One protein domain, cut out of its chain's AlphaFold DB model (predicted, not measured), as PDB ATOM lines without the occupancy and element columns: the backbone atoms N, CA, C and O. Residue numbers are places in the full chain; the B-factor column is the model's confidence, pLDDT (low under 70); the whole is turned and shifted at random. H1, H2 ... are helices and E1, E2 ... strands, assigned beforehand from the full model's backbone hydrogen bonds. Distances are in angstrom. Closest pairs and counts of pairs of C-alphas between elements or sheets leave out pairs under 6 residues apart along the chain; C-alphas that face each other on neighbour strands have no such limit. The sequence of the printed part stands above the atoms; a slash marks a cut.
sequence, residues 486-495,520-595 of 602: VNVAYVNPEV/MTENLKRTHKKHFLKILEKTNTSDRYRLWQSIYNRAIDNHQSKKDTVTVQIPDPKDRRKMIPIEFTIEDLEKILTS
ATOM      1  N   VAL A 486      22.973 -51.070 -21.751       45.66
ATOM      2  CA  VAL A 486      22.253 -51.618 -20.606       45.66
ATOM      3  C   VAL A 486      22.802 -50.891 -19.390       45.66
ATOM      4  O   VAL A 486      23.908 -51.164 -18.915       45.66
ATOM      5  N   ASN A 487      22.038 -49.895 -18.951       45.25
ATOM      6  CA  ASN A 487      22.310 -49.104 -17.769       45.25
ATOM      7  C   ASN A 487      22.190 -50.050 -16.579       45.25
ATOM      8  O   ASN A 487      21.086 -50.416 -16.176       45.25
ATOM      9  N   VAL A 488      23.322 -50.481 -16.024       45.56
ATOM     10  CA  VAL A 488      23.329 -51.203 -14.751       45.56
ATOM     11  C   VAL A 488      22.918 -50.208 -13.668       45.56
ATOM     12  O   VAL A 488      23.760 -49.539 -13.081       45.56
ATOM     13  N   ALA A 489      21.609 -50.086 -13.441       45.00
ATOM     14  CA  ALA A 489      21.036 -49.282 -12.375       45.00
ATOM     15  C   ALA A 489      21.353 -49.949 -11.033       45.00
ATOM     16  O   ALA A 489      20.761 -50.959 -10.656       45.00
ATOM     17  N   TYR A 490      22.336 -49.404 -10.326       53.34
ATOM     18  CA  TYR A 490      22.581 -49.726  -8.925       53.34
ATOM     19  C   TYR A 490      21.803 -48.746  -8.057       53.34
ATOM     20  O   TYR A 490      21.997 -47.548  -8.215       53.34
ATOM     21  N   VAL A 491      20.966 -49.237  -7.147       49.12
ATOM     22  CA  VAL A 491      20.253 -48.427  -6.151       49.12
ATOM     23  C   VAL A 491      20.984 -48.565  -4.823       49.12
ATOM     24  O   VAL A 491      21.061 -49.667  -4.293       49.12
ATOM     25  N   ASN A 492      21.529 -47.468  -4.290       42.25
ATOM     26  CA  ASN A 492      22.155 -47.443  -2.965       42.25
ATOM     27  C   ASN A 492      21.078 -47.348  -1.865       42.25
ATOM     28  O   ASN A 492      20.464 -46.283  -1.746       42.25
ATOM     29  N   PRO A 493      20.830 -48.388  -1.052       43.97
ATOM     30  CA  PRO A 493      19.876 -48.310   0.039       43.97
ATOM     31  C   PRO A 493      20.637 -47.973   1.328       43.97
ATOM     32  O   PRO A 493      21.490 -48.740   1.763       43.97
ATOM     33  N   GLU A 494      20.329 -46.865   2.003       40.00
ATOM     34  CA  GLU A 494      20.770 -46.641   3.394       40.00
ATOM     35  C   GLU A 494      20.089 -47.627   4.380       40.00
ATOM     36  O   GLU A 494      19.487 -47.216   5.370       40.00
ATOM     37  N   VAL A 495      20.127 -48.939   4.124       43.34
ATOM     38  CA  VAL A 495      19.426 -49.947   4.925       43.34
ATOM     39  C   VAL A 495      20.390 -51.065   5.303       43.34
ATOM     40  O   VAL A 495      21.083 -51.658   4.486       43.34
ATOM     41  N   MET A 520      19.515 -31.197 -14.770       67.94
ATOM     42  CA  MET A 520      20.347 -31.382 -13.588       67.94
ATOM     43  C   MET A 520      21.685 -30.658 -13.819       67.94
ATOM     44  O   MET A 520      22.463 -31.056 -14.688       67.94
ATOM     45  N   THR A 521      21.938 -29.573 -13.081       78.62
ATOM     46  CA  THR A 521      23.171 -28.787 -13.234       78.62
ATOM     47  C   THR A 521      24.388 -29.670 -12.955       78.62
ATOM     48  O   THR A 521      24.368 -30.502 -12.043       78.62
ATOM     49  N   GLU A 522      25.475 -29.508 -13.719       80.88
ATOM     50  CA  GLU A 522      26.703 -30.290 -13.496       80.88
ATOM     51  C   GLU A 522      27.199 -30.195 -12.049       80.88
ATOM     52  O   GLU A 522      27.708 -31.169 -11.494       80.88
ATOM     53  N   ASN A 523      27.002 -29.038 -11.414       83.75
ATOM     54  CA  ASN A 523      27.339 -28.820 -10.013       83.75
ATOM     55  C   ASN A 523      26.587 -29.780  -9.088       83.75
ATOM     56  O   ASN A 523      27.197 -30.342  -8.179       83.75
ATOM     57  N   LEU A 524      25.302 -30.027  -9.353       83.38
ATOM     58  CA  LEU A 524      24.502 -30.974  -8.587       83.38
ATOM     59  C   LEU A 524      24.981 -32.417  -8.830       83.38
ATOM     60  O   LEU A 524      25.194 -33.172  -7.885       83.38
ATOM     61  N   LYS A 525      25.286 -32.802 -10.077       84.62
ATOM     62  CA  LYS A 525      25.892 -34.124 -10.354       84.62
ATOM     63  C   LYS A 525      27.205 -34.321  -9.584       84.62
ATOM     64  O   LYS A 525      27.431 -35.382  -9.002       84.62
ATOM     65  N   ARG A 526      28.053 -33.285  -9.516       86.25
ATOM     66  CA  ARG A 526      29.313 -33.310  -8.751       86.25
ATOM     67  C   ARG A 526      29.076 -33.442  -7.244       86.25
ATOM     68  O   ARG A 526      29.815 -34.184  -6.596       86.25
ATOM     69  N   THR A 527      28.074 -32.771  -6.668       88.25
ATOM     70  CA  THR A 527      27.767 -32.909  -5.233       88.25
ATOM     71  C   THR A 527      27.255 -34.305  -4.894       88.25
ATOM     72  O   THR A 527      27.743 -34.894  -3.927       88.25
ATOM     73  N   HIS A 528      26.369 -34.891  -5.705       84.94
ATOM     74  CA  HIS A 528      25.904 -36.264  -5.472       84.94
ATOM     75  C   HIS A 528      27.006 -37.304  -5.716       84.94
ATOM     76  O   HIS A 528      27.116 -38.254  -4.942       84.94
ATOM     77  N   LYS A 529      27.895 -37.093  -6.698       88.75
ATOM     78  CA  LYS A 529      29.082 -37.945  -6.899       88.75
ATOM     79  C   LYS A 529      30.000 -37.919  -5.672       88.75
ATOM     80  O   LYS A 529      30.444 -38.971  -5.223       88.75
ATOM     81  N   LYS A 530      30.220 -36.750  -5.056       88.50
ATOM     82  CA  LYS A 530      30.952 -36.644  -3.777       88.50
ATOM     83  C   LYS A 530      30.223 -37.336  -2.622       88.50
ATOM     84  O   LYS A 530      30.869 -37.967  -1.792       88.50
ATOM     85  N   HIS A 531      28.897 -37.227  -2.559       84.81
ATOM     86  CA  HIS A 531      28.099 -37.906  -1.537       84.81
ATOM     87  C   HIS A 531      28.217 -39.430  -1.652       84.81
ATOM     88  O   HIS A 531      28.451 -40.106  -0.654       84.81
ATOM     89  N   PHE A 532      28.152 -39.961  -2.874       87.25
ATOM     90  CA  PHE A 532      28.367 -41.379  -3.147       87.25
ATOM     91  C   PHE A 532      29.721 -41.872  -2.645       87.25
ATOM     92  O   PHE A 532      29.784 -42.878  -1.945       87.25
ATOM     93  N   LEU A 533      30.791 -41.133  -2.951       88.19
ATOM     94  CA  LEU A 533      32.139 -41.472  -2.497       88.19
ATOM     95  C   LEU A 533      32.220 -41.518  -0.964       88.19
ATOM     96  O   LEU A 533      32.753 -42.479  -0.420       88.19
ATOM     97  N   LYS A 534      31.594 -40.564  -0.259       88.31
ATOM     98  CA  LYS A 534      31.511 -40.588   1.214       88.31
ATOM     99  C   LYS A 534      30.753 -41.801   1.759       88.31
ATOM    100  O   LYS A 534      31.093 -42.294   2.832       88.31
ATOM    101  N   ILE A 535      29.716 -42.272   1.064       85.81
ATOM    102  CA  ILE A 535      29.010 -43.500   1.461       85.81
ATOM    103  C   ILE A 535      29.924 -44.709   1.252       85.81
ATOM    104  O   ILE A 535      30.072 -45.527   2.160       85.81
ATOM    105  N   LEU A 536      30.600 -44.777   0.101       86.19
ATOM    106  CA  LEU A 536      31.537 -45.856  -0.200       86.19
ATOM    107  C   LEU A 536      32.702 -45.922   0.800       86.19
ATOM    108  O   LEU A 536      33.128 -47.009   1.189       86.19
ATOM    109  N   GLU A 537      33.177 -44.775   1.285       85.94
ATOM    110  CA  GLU A 537      34.214 -44.693   2.320       85.94
ATOM    111  C   GLU A 537      33.796 -45.289   3.672       85.94
ATOM    112  O   GLU A 537      34.672 -45.738   4.425       85.94
ATOM    113  N   LYS A 538      32.491 -45.277   3.977       87.56
ATOM    114  CA  LYS A 538      31.904 -45.842   5.202       87.56
ATOM    115  C   LYS A 538      31.563 -47.327   5.064       87.56
ATOM    116  O   LYS A 538      31.522 -48.026   6.073       87.56
ATOM    117  N   THR A 539      31.325 -47.821   3.849       85.25
ATOM    118  CA  THR A 539      31.043 -49.245   3.610       85.25
ATOM    119  C   THR A 539      32.270 -50.142   3.773       85.25
ATOM    120  O   THR A 539      33.407 -49.770   3.458       85.25
ATOM    121  N   ASN A 540      32.015 -51.373   4.221       90.56
ATOM    122  CA  ASN A 540      33.032 -52.406   4.383       90.56
ATOM    123  C   ASN A 540      33.743 -52.712   3.047       90.56
ATOM    124  O   ASN A 540      33.145 -52.639   1.972       90.56
ATOM    125  N   THR A 541      35.033 -53.055   3.100       88.44
ATOM    126  CA  THR A 541      35.829 -53.463   1.929       88.44
ATOM    127  C   THR A 541      35.244 -54.700   1.249       88.44
ATOM    128  O   THR A 541      35.228 -54.759   0.021       88.44
ATOM    129  N   SER A 542      34.713 -55.657   2.023       88.00
ATOM    130  CA  SER A 542      34.058 -56.860   1.488       88.00
ATOM    131  C   SER A 542      32.874 -56.520   0.588       88.00
ATOM    132  O   SER A 542      32.720 -57.097  -0.486       88.00
ATOM    133  N   ASP A 543      32.058 -55.561   1.013       86.44
ATOM    134  CA  ASP A 543      30.813 -55.203   0.338       86.44
ATOM    135  C   ASP A 543      31.106 -54.401  -0.927       86.44
ATOM    136  O   ASP A 543      30.520 -54.656  -1.978       86.44
ATOM    137  N   ARG A 544      32.099 -53.503  -0.861       88.62
ATOM    138  CA  ARG A 544      32.622 -52.796  -2.038       88.62
ATOM    139  C   ARG A 544      33.142 -53.765  -3.096       88.62
ATOM    140  O   ARG A 544      32.835 -53.605  -4.277       88.62
ATOM    141  N   TYR A 545      33.878 -54.795  -2.679       88.94
ATOM    142  CA  TYR A 545      34.400 -55.806  -3.592       88.94
ATOM    143  C   TYR A 545      33.288 -56.673  -4.202       88.94
ATOM    144  O   TYR A 545      33.299 -56.910  -5.410       88.94
ATOM    145  N   ARG A 546      32.289 -57.090  -3.411       88.88
ATOM    146  CA  ARG A 546      31.103 -57.806  -3.921       88.88
ATOM    147  C   ARG A 546      30.335 -56.973  -4.947       88.88
ATOM    148  O   ARG A 546      29.964 -57.488  -6.000       88.88
ATOM    149  N   LEU A 547      30.142 -55.683  -4.668       86.44
ATOM    150  CA  LEU A 547      29.506 -54.751  -5.596       86.44
ATOM    151  C   LEU A 547      30.297 -54.640  -6.905       86.44
ATOM    152  O   LEU A 547      29.717 -54.756  -7.984       86.44
ATOM    153  N   TRP A 548      31.620 -54.480  -6.814       92.69
ATOM    154  CA  TRP A 548      32.491 -54.455  -7.986       92.69
ATOM    155  C   TRP A 548      32.373 -55.736  -8.815       92.69
ATOM    156  O   TRP A 548      32.142 -55.653 -10.017       92.69
ATOM    157  N   GLN A 549      32.457 -56.911  -8.185       91.62
ATOM    158  CA  GLN A 549      32.304 -58.190  -8.883       91.62
ATOM    159  C   GLN A 549      30.954 -58.293  -9.598       91.62
ATOM    160  O   GLN A 549      30.905 -58.722 -10.748       91.62
ATOM    161  N   SER A 550      29.864 -57.861  -8.957       90.81
ATOM    162  CA  SER A 550      28.539 -57.875  -9.583       90.81
ATOM    163  C   SER A 550      28.457 -56.950 -10.800       90.81
ATOM    164  O   SER A 550      27.868 -57.335 -11.809       90.81
ATOM    165  N   ILE A 551      29.011 -55.736 -10.717       87.94
ATOM    166  CA  ILE A 551      29.021 -54.782 -11.839       87.94
ATOM    167  C   ILE A 551      29.905 -55.316 -12.970       87.94
ATOM    168  O   ILE A 551      29.499 -55.303 -14.129       87.94
ATOM    169  N   TYR A 552      31.083 -55.833 -12.631       90.62
ATOM    170  CA  TYR A 552      32.056 -56.340 -13.591       90.62
ATOM    171  C   TYR A 552      31.558 -57.584 -14.333       90.62
ATOM    172  O   TYR A 552      31.670 -57.639 -15.555       90.62
ATOM    173  N   ASN A 553      30.943 -58.543 -13.633       89.31
ATOM    174  CA  ASN A 553      30.357 -59.726 -14.268       89.31
ATOM    175  C   ASN A 553      29.261 -59.325 -15.263       89.31
ATOM    176  O   ASN A 553      29.290 -59.761 -16.408       89.31
ATOM    177  N   ARG A 554      28.371 -58.397 -14.882       87.19
ATOM    178  CA  ARG A 554      27.351 -57.866 -15.802       87.19
ATOM    179  C   ARG A 554      27.955 -57.120 -16.988       87.19
ATOM    180  O   ARG A 554      27.422 -57.206 -18.091       87.19
ATOM    181  N   ALA A 555      29.035 -56.372 -16.780       87.12
ATOM    182  CA  ALA A 555      29.736 -55.700 -17.868       87.12
ATOM    183  C   ALA A 555      30.339 -56.720 -18.850       87.12
ATOM    184  O   ALA A 555      30.200 -56.550 -20.059       87.12
ATOM    185  N   ILE A 556      30.940 -57.805 -18.345       89.31
ATOM    186  CA  ILE A 556      31.451 -58.911 -19.170       89.31
ATOM    187  C   ILE A 556      30.321 -59.571 -19.960       89.31
ATOM    188  O   ILE A 556      30.458 -59.735 -21.174       89.31
ATOM    189  N   ASP A 557      29.218 -59.912 -19.290       87.75
ATOM    190  CA  ASP A 557      28.065 -60.581 -19.903       87.75
ATOM    191  C   ASP A 557      27.460 -59.736 -21.037       87.75
ATOM    192  O   ASP A 557      27.018 -60.271 -22.049       87.75
ATOM    193  N   ASN A 558      27.514 -58.405 -20.909       85.81
ATOM    194  CA  ASN A 558      27.046 -57.454 -21.921       85.81
ATOM    195  C   ASN A 558      28.130 -57.012 -22.922       85.81
ATOM    196  O   ASN A 558      27.907 -56.079 -23.694       85.81
ATOM    197  N   HIS A 559      29.313 -57.633 -22.907       89.69
ATOM    198  CA  HIS A 559      30.453 -57.267 -23.759       89.69
ATOM    199  C   HIS A 559      30.865 -55.783 -23.664       89.69
ATOM    200  O   HIS A 559      31.336 -55.187 -24.640       89.69
ATOM    201  N   GLN A 560      30.706 -55.186 -22.483       90.56
ATOM    202  CA  GLN A 560      31.110 -53.815 -22.193       90.56
ATOM    203  C   GLN A 560      32.617 -53.742 -21.915       90.56
ATOM    204  O   GLN A 560      33.223 -54.590 -21.258       90.56
ATOM    205  N   SER A 561      33.240 -52.699 -22.446       92.69
ATOM    206  CA  SER A 561      34.641 -52.350 -22.247       92.69
ATOM    207  C   SER A 561      34.819 -51.443 -21.028       92.69
ATOM    208  O   SER A 561      33.894 -50.759 -20.611       92.69
ATOM    209  N   LYS A 562      36.041 -51.348 -20.486       91.69
ATOM    210  CA  LYS A 562      36.341 -50.480 -19.327       91.69
ATOM    211  C   LYS A 562      35.992 -48.993 -19.533       91.69
ATOM    212  O   LYS A 562      35.807 -48.267 -18.561       91.69
ATOM    213  N   LYS A 563      35.910 -48.550 -20.793       93.25
ATOM    214  CA  LYS A 563      35.573 -47.173 -21.177       93.25
ATOM    215  C   LYS A 563      34.070 -46.909 -21.218       93.25
ATOM    216  O   LYS A 563      33.676 -45.748 -21.273       93.25
ATOM    217  N   ASP A 564      33.252 -47.958 -21.225       91.69
ATOM    218  CA  ASP A 564      31.804 -47.810 -21.266       91.69
ATOM    219  C   ASP A 564      31.282 -47.322 -19.906       91.69
ATOM    220  O   ASP A 564      31.910 -47.517 -18.855       91.69
ATOM    221  N   THR A 565      30.155 -46.613 -19.946       91.94
ATOM    222  CA  THR A 565      29.559 -45.963 -18.780       91.94
ATOM    223  C   THR A 565      28.477 -46.827 -18.142       91.94
ATOM    224  O   THR A 565      27.730 -47.542 -18.803       91.94
ATOM    225  N   VAL A 566      28.395 -46.733 -16.821       88.31
ATOM    226  CA  VAL A 566      27.405 -47.365 -15.958       88.31
ATOM    227  C   VAL A 566      26.688 -46.266 -15.179       88.31
ATOM    228  O   VAL A 566      27.324 -45.388 -14.589       88.31
ATOM    229  N   THR A 567      25.357 -46.311 -15.167       88.88
ATOM    230  CA  THR A 567      24.524 -45.345 -14.444       88.88
ATOM    231  C   THR A 567      24.147 -45.873 -13.063       88.88
ATOM    232  O   THR A 567      23.300 -46.744 -12.916       88.88
ATOM    233  N   VAL A 568      24.735 -45.292 -12.030       85.94
ATOM    234  CA  VAL A 568      24.457 -45.566 -10.619       85.94
ATOM    235  C   VAL A 568      23.324 -44.651 -10.149       85.94
ATOM    236  O   VAL A 568      23.429 -43.435 -10.264       85.94
ATOM    237  N   GLN A 569      22.244 -45.205  -9.608       86.75
ATOM    238  CA  GLN A 569      21.122 -44.445  -9.061       86.75
ATOM    239  C   GLN A 569      21.252 -44.275  -7.543       86.75
ATOM    240  O   GLN A 569      21.380 -45.232  -6.778       86.75
ATOM    241  N   ILE A 570      21.205 -43.031  -7.079       83.62
ATOM    242  CA  ILE A 570      21.384 -42.698  -5.664       83.62
ATOM    243  C   ILE A 570      20.158 -41.931  -5.179       83.62
ATOM    244  O   ILE A 570      19.757 -40.991  -5.866       83.62
ATOM    245  N   PRO A 571      19.570 -42.281  -4.025       82.12
ATOM    246  CA  PRO A 571      18.477 -41.498  -3.463       82.12
ATOM    247  C   PRO A 571      18.945 -40.068  -3.155       82.12
ATOM    248  O   PRO A 571      20.054 -39.858  -2.650       82.12
ATOM    249  N   ASP A 572      18.111 -39.078  -3.468       83.31
ATOM    250  CA  ASP A 572      18.384 -37.688  -3.112       83.31
ATOM    251  C   ASP A 572      18.358 -37.551  -1.575       83.31
ATOM    252  O   ASP A 572      17.376 -37.944  -0.941       83.31
ATOM    253  N   PRO A 573      19.402 -36.992  -0.930       79.06
ATOM    254  CA  PRO A 573      19.383 -36.735   0.510       79.06
ATOM    255  C   PRO A 573      18.231 -35.822   0.950       79.06
ATOM    256  O   PRO A 573      17.830 -35.886   2.110       79.06
ATOM    257  N   LYS A 574      17.707 -34.967   0.059       84.19
ATOM    258  CA  LYS A 574      16.554 -34.104   0.362       84.19
ATOM    259  C   LYS A 574      15.217 -34.812   0.170       84.19
ATOM    260  O   LYS A 574      14.276 -34.526   0.903       84.19
ATOM    261  N   ASP A 575      15.140 -35.720  -0.797       85.00
ATOM    262  CA  ASP A 575      13.931 -36.468  -1.123       85.00
ATOM    263  C   ASP A 575      14.270 -37.934  -1.403       85.00
ATOM    264  O   ASP A 575      14.634 -38.322  -2.512       85.00
ATOM    265  N   ARG A 576      14.094 -38.778  -0.383       81.62
ATOM    266  CA  ARG A 576      14.396 -40.214  -0.459       81.62
ATOM    267  C   ARG A 576      13.586 -40.961  -1.522       81.62
ATOM    268  O   ARG A 576      13.965 -42.074  -1.873       81.62
ATOM    269  N   ARG A 577      12.477 -40.394  -2.014       82.88
ATOM    270  CA  ARG A 577      11.675 -40.998  -3.093       82.88
ATOM    271  C   ARG A 577      12.279 -40.731  -4.468       82.88
ATOM    272  O   ARG A 577      11.995 -41.465  -5.411       82.88
ATOM    273  N   LYS A 578      13.115 -39.699  -4.587       84.06
ATOM    274  CA  LYS A 578      13.740 -39.302  -5.841       84.06
ATOM    275  C   LYS A 578      15.073 -40.016  -6.021       84.06
ATOM    276  O   LYS A 578      15.979 -39.894  -5.201       84.06
ATOM    277  N   MET A 579      15.205 -40.719  -7.141       83.62
ATOM    278  CA  MET A 579      16.433 -41.406  -7.530       83.62
ATOM    279  C   MET A 579      17.204 -40.564  -8.541       83.62
ATOM    280  O   MET A 579      16.673 -40.153  -9.570       83.62
ATOM    281  N   ILE A 580      18.470 -40.302  -8.240       83.88
ATOM    282  CA  ILE A 580      19.355 -39.478  -9.056       83.88
ATOM    283  C   ILE A 580      20.307 -40.390  -9.833       83.88
ATOM    284  O   ILE A 580      21.136 -41.058  -9.209       83.88
ATOM    285  N   PRO A 581      20.238 -40.413 -11.176       87.56
ATOM    286  CA  PRO A 581      21.181 -41.158 -11.997       87.56
ATOM    287  C   PRO A 581      22.528 -40.424 -12.087       87.56
ATOM    288  O   PRO A 581      22.601 -39.259 -12.481       87.56
ATOM    289  N   ILE A 582      23.612 -41.120 -11.750       88.94
ATOM    290  CA  ILE A 582      24.996 -40.655 -11.866       88.94
ATOM    291  C   ILE A 582      25.763 -41.617 -12.759       88.94
ATOM    292  O   ILE A 582      25.788 -42.817 -12.522       88.94
ATOM    293  N   GLU A 583      26.436 -41.085 -13.767       91.38
ATOM    294  CA  GLU A 583      27.227 -41.882 -14.699       91.38
ATOM    295  C   GLU A 583      28.683 -41.991 -14.226       91.38
ATOM    296  O   GLU A 583      29.317 -41.000 -13.843       91.38
ATOM    297  N   PHE A 584      29.216 -43.210 -14.266       91.75
ATOM    298  CA  PHE A 584      30.626 -43.523 -14.049       91.75
ATOM    299  C   PHE A 584      31.131 -44.393 -15.192       91.75
ATOM    300  O   PHE A 584      30.375 -45.196 -15.723       91.75
ATOM    301  N   THR A 585      32.405 -44.289 -15.554       94.06
ATOM    302  CA  THR A 585      33.023 -45.321 -16.395       94.06
ATOM    303  C   THR A 585      33.267 -46.579 -15.561       94.06
ATOM    304  O   THR A 585      33.440 -46.509 -14.338       94.06
ATOM    305  N   ILE A 586      33.294 -47.744 -16.207       91.56
ATOM    306  CA  ILE A 586      33.641 -49.006 -15.534       91.56
ATOM    307  C   ILE A 586      35.042 -48.914 -14.909       91.56
ATOM    308  O   ILE A 586      35.245 -49.387 -13.794       91.56
ATOM    309  N   GLU A 587      35.986 -48.251 -15.583       94.31
ATOM    310  CA  GLU A 587      37.329 -47.988 -15.054       94.31
ATOM    311  C   GLU A 587      37.316 -47.117 -13.783       94.31
ATOM    312  O   GLU A 587      38.042 -47.407 -12.828       94.31
ATOM    313  N   ASP A 588      36.488 -46.069 -13.737       92.62
ATOM    314  CA  ASP A 588      36.357 -45.228 -12.545       92.62
ATOM    315  C   ASP A 588      35.795 -46.038 -11.370       92.62
ATOM    316  O   ASP A 588      36.300 -45.942 -10.250       92.62
ATOM    317  N   LEU A 589      34.772 -46.863 -11.619       91.50
ATOM    318  CA  LEU A 589      34.176 -47.726 -10.595       91.50
ATOM    319  C   LEU A 589      35.159 -48.781 -10.085       91.50
ATOM    320  O   LEU A 589      35.191 -49.024  -8.879       91.50
ATOM    321  N   GLU A 590      35.981 -49.356 -10.966       93.38
ATOM    322  CA  GLU A 590      37.061 -50.273 -10.589       93.38
ATOM    323  C   GLU A 590      37.981 -49.593  -9.577       93.38
ATOM    324  O   GLU A 590      38.150 -50.091  -8.464       93.38
ATOM    325  N   LYS A 591      38.502 -48.405  -9.906       92.81
ATOM    326  CA  LYS A 591      39.407 -47.649  -9.026       92.81
ATOM    327  C   LYS A 591      38.750 -47.298  -7.692       92.81
ATOM    328  O   LYS A 591      39.374 -47.441  -6.645       92.81
ATOM    329  N   ILE A 592      37.488 -46.874  -7.702       90.56
ATOM    330  CA  ILE A 592      36.774 -46.459  -6.487       90.56
ATOM    331  C   ILE A 592      36.468 -47.656  -5.568       90.56
ATOM    332  O   ILE A 592      36.610 -47.553  -4.350       90.56
ATOM    333  N   LEU A 593      36.035 -48.791  -6.125       90.25
ATOM    334  CA  LEU A 593      35.582 -49.941  -5.334       90.25
ATOM    335  C   LEU A 593      36.719 -50.894  -4.950       90.25
ATOM    336  O   LEU A 593      36.629 -51.542  -3.907       90.25
ATOM    337  N   THR A 594      37.780 -50.970  -5.759       89.00
ATOM    338  CA  THR A 594      38.941 -51.839  -5.501       89.00
ATOM    339  C   THR A 594      40.101 -51.135  -4.812       89.00
ATOM    340  O   THR A 594      40.987 -51.829  -4.314       89.00
ATOM    341  N   SER A 595      40.099 -49.796  -4.712       83.44
ATOM    342  CA  SER A 595      41.069 -49.089  -3.873       83.44
ATOM    343  C   SER A 595      40.862 -49.483  -2.409       83.44
ATOM    344  O   SER A 595      40.007 -48.988  -1.663       83.44
TER     345      SER A 595
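This is residues 486 to 495 and 520 to 595 of the 602 residues of an uncharacterized protein of Rhynchophorus ferrugineus (UniProt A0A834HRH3). Two long helices, H1 and H2, meet near their linked ends as a V, and a strand hairpin, E1 with E2, crosses its open side, packing on residues 524 to 532 of H1. The short helix H3 packs alongside H2, and residues 490 to 491 of the first printed stretch pair beside E1. The printed part has 86 residues, with three named helices and two named strands in the order H1, H2, E1, E2, H3; the sheet, E1 - E2, is antiparallel and the class is mixed, helices and strands. It is compact, with a radius of gyration of the C-alphas of 12.7 A, and spans 35 by 27 by 20 A.

Residues 490 to 491 pair, parallel, with residues 568 to 569 of E1, residues 565 to 571. H1, residues 522 to 538, and H2, residues 541 to 557, are close but not clearly touching, at a steep tilt of 56 degrees, opposite ways; their closest C-alphas, Leu 536 and Arg 544, are 7.3 A apart. E1 and E2, residues 579 to 585, form an antiparallel hairpin at 152 degrees, with N 568 and O 582 at 2.7 A. The closest C-alphas of H1 and E2, Lys 525 and Ile 582, are 6.8 A apart. H3, residues 586 to 594, touches H2 at a shallow tilt of 24 degrees, opposite ways; their closest C-alphas, Arg 544 and Leu 593, are 5.3 A apart. H2 and E2 are apart. In H1, H2 and H3 every O i to N i+4 pair is within hydrogen-bond range.

H1 begins at C-alpha 522 (26.703, -30.290, -13.496) and is 24.9 A long; H2 is 24.2 A. E1 measures 19.4 A and E2 19.2 A. H3, 11.7 A, ends at C-alpha 594 (38.941, -51.839, -5.501).

The farthest C-alphas, His 559 and Lys 574, are 36.2 A apart. Residues 496 to 519 are not printed, and the gap from C-alpha 495 to C-alpha 520 is 26.2 A. No link between named elements is long. Residues 486 to 495 and residue 520 have pLDDT under 70.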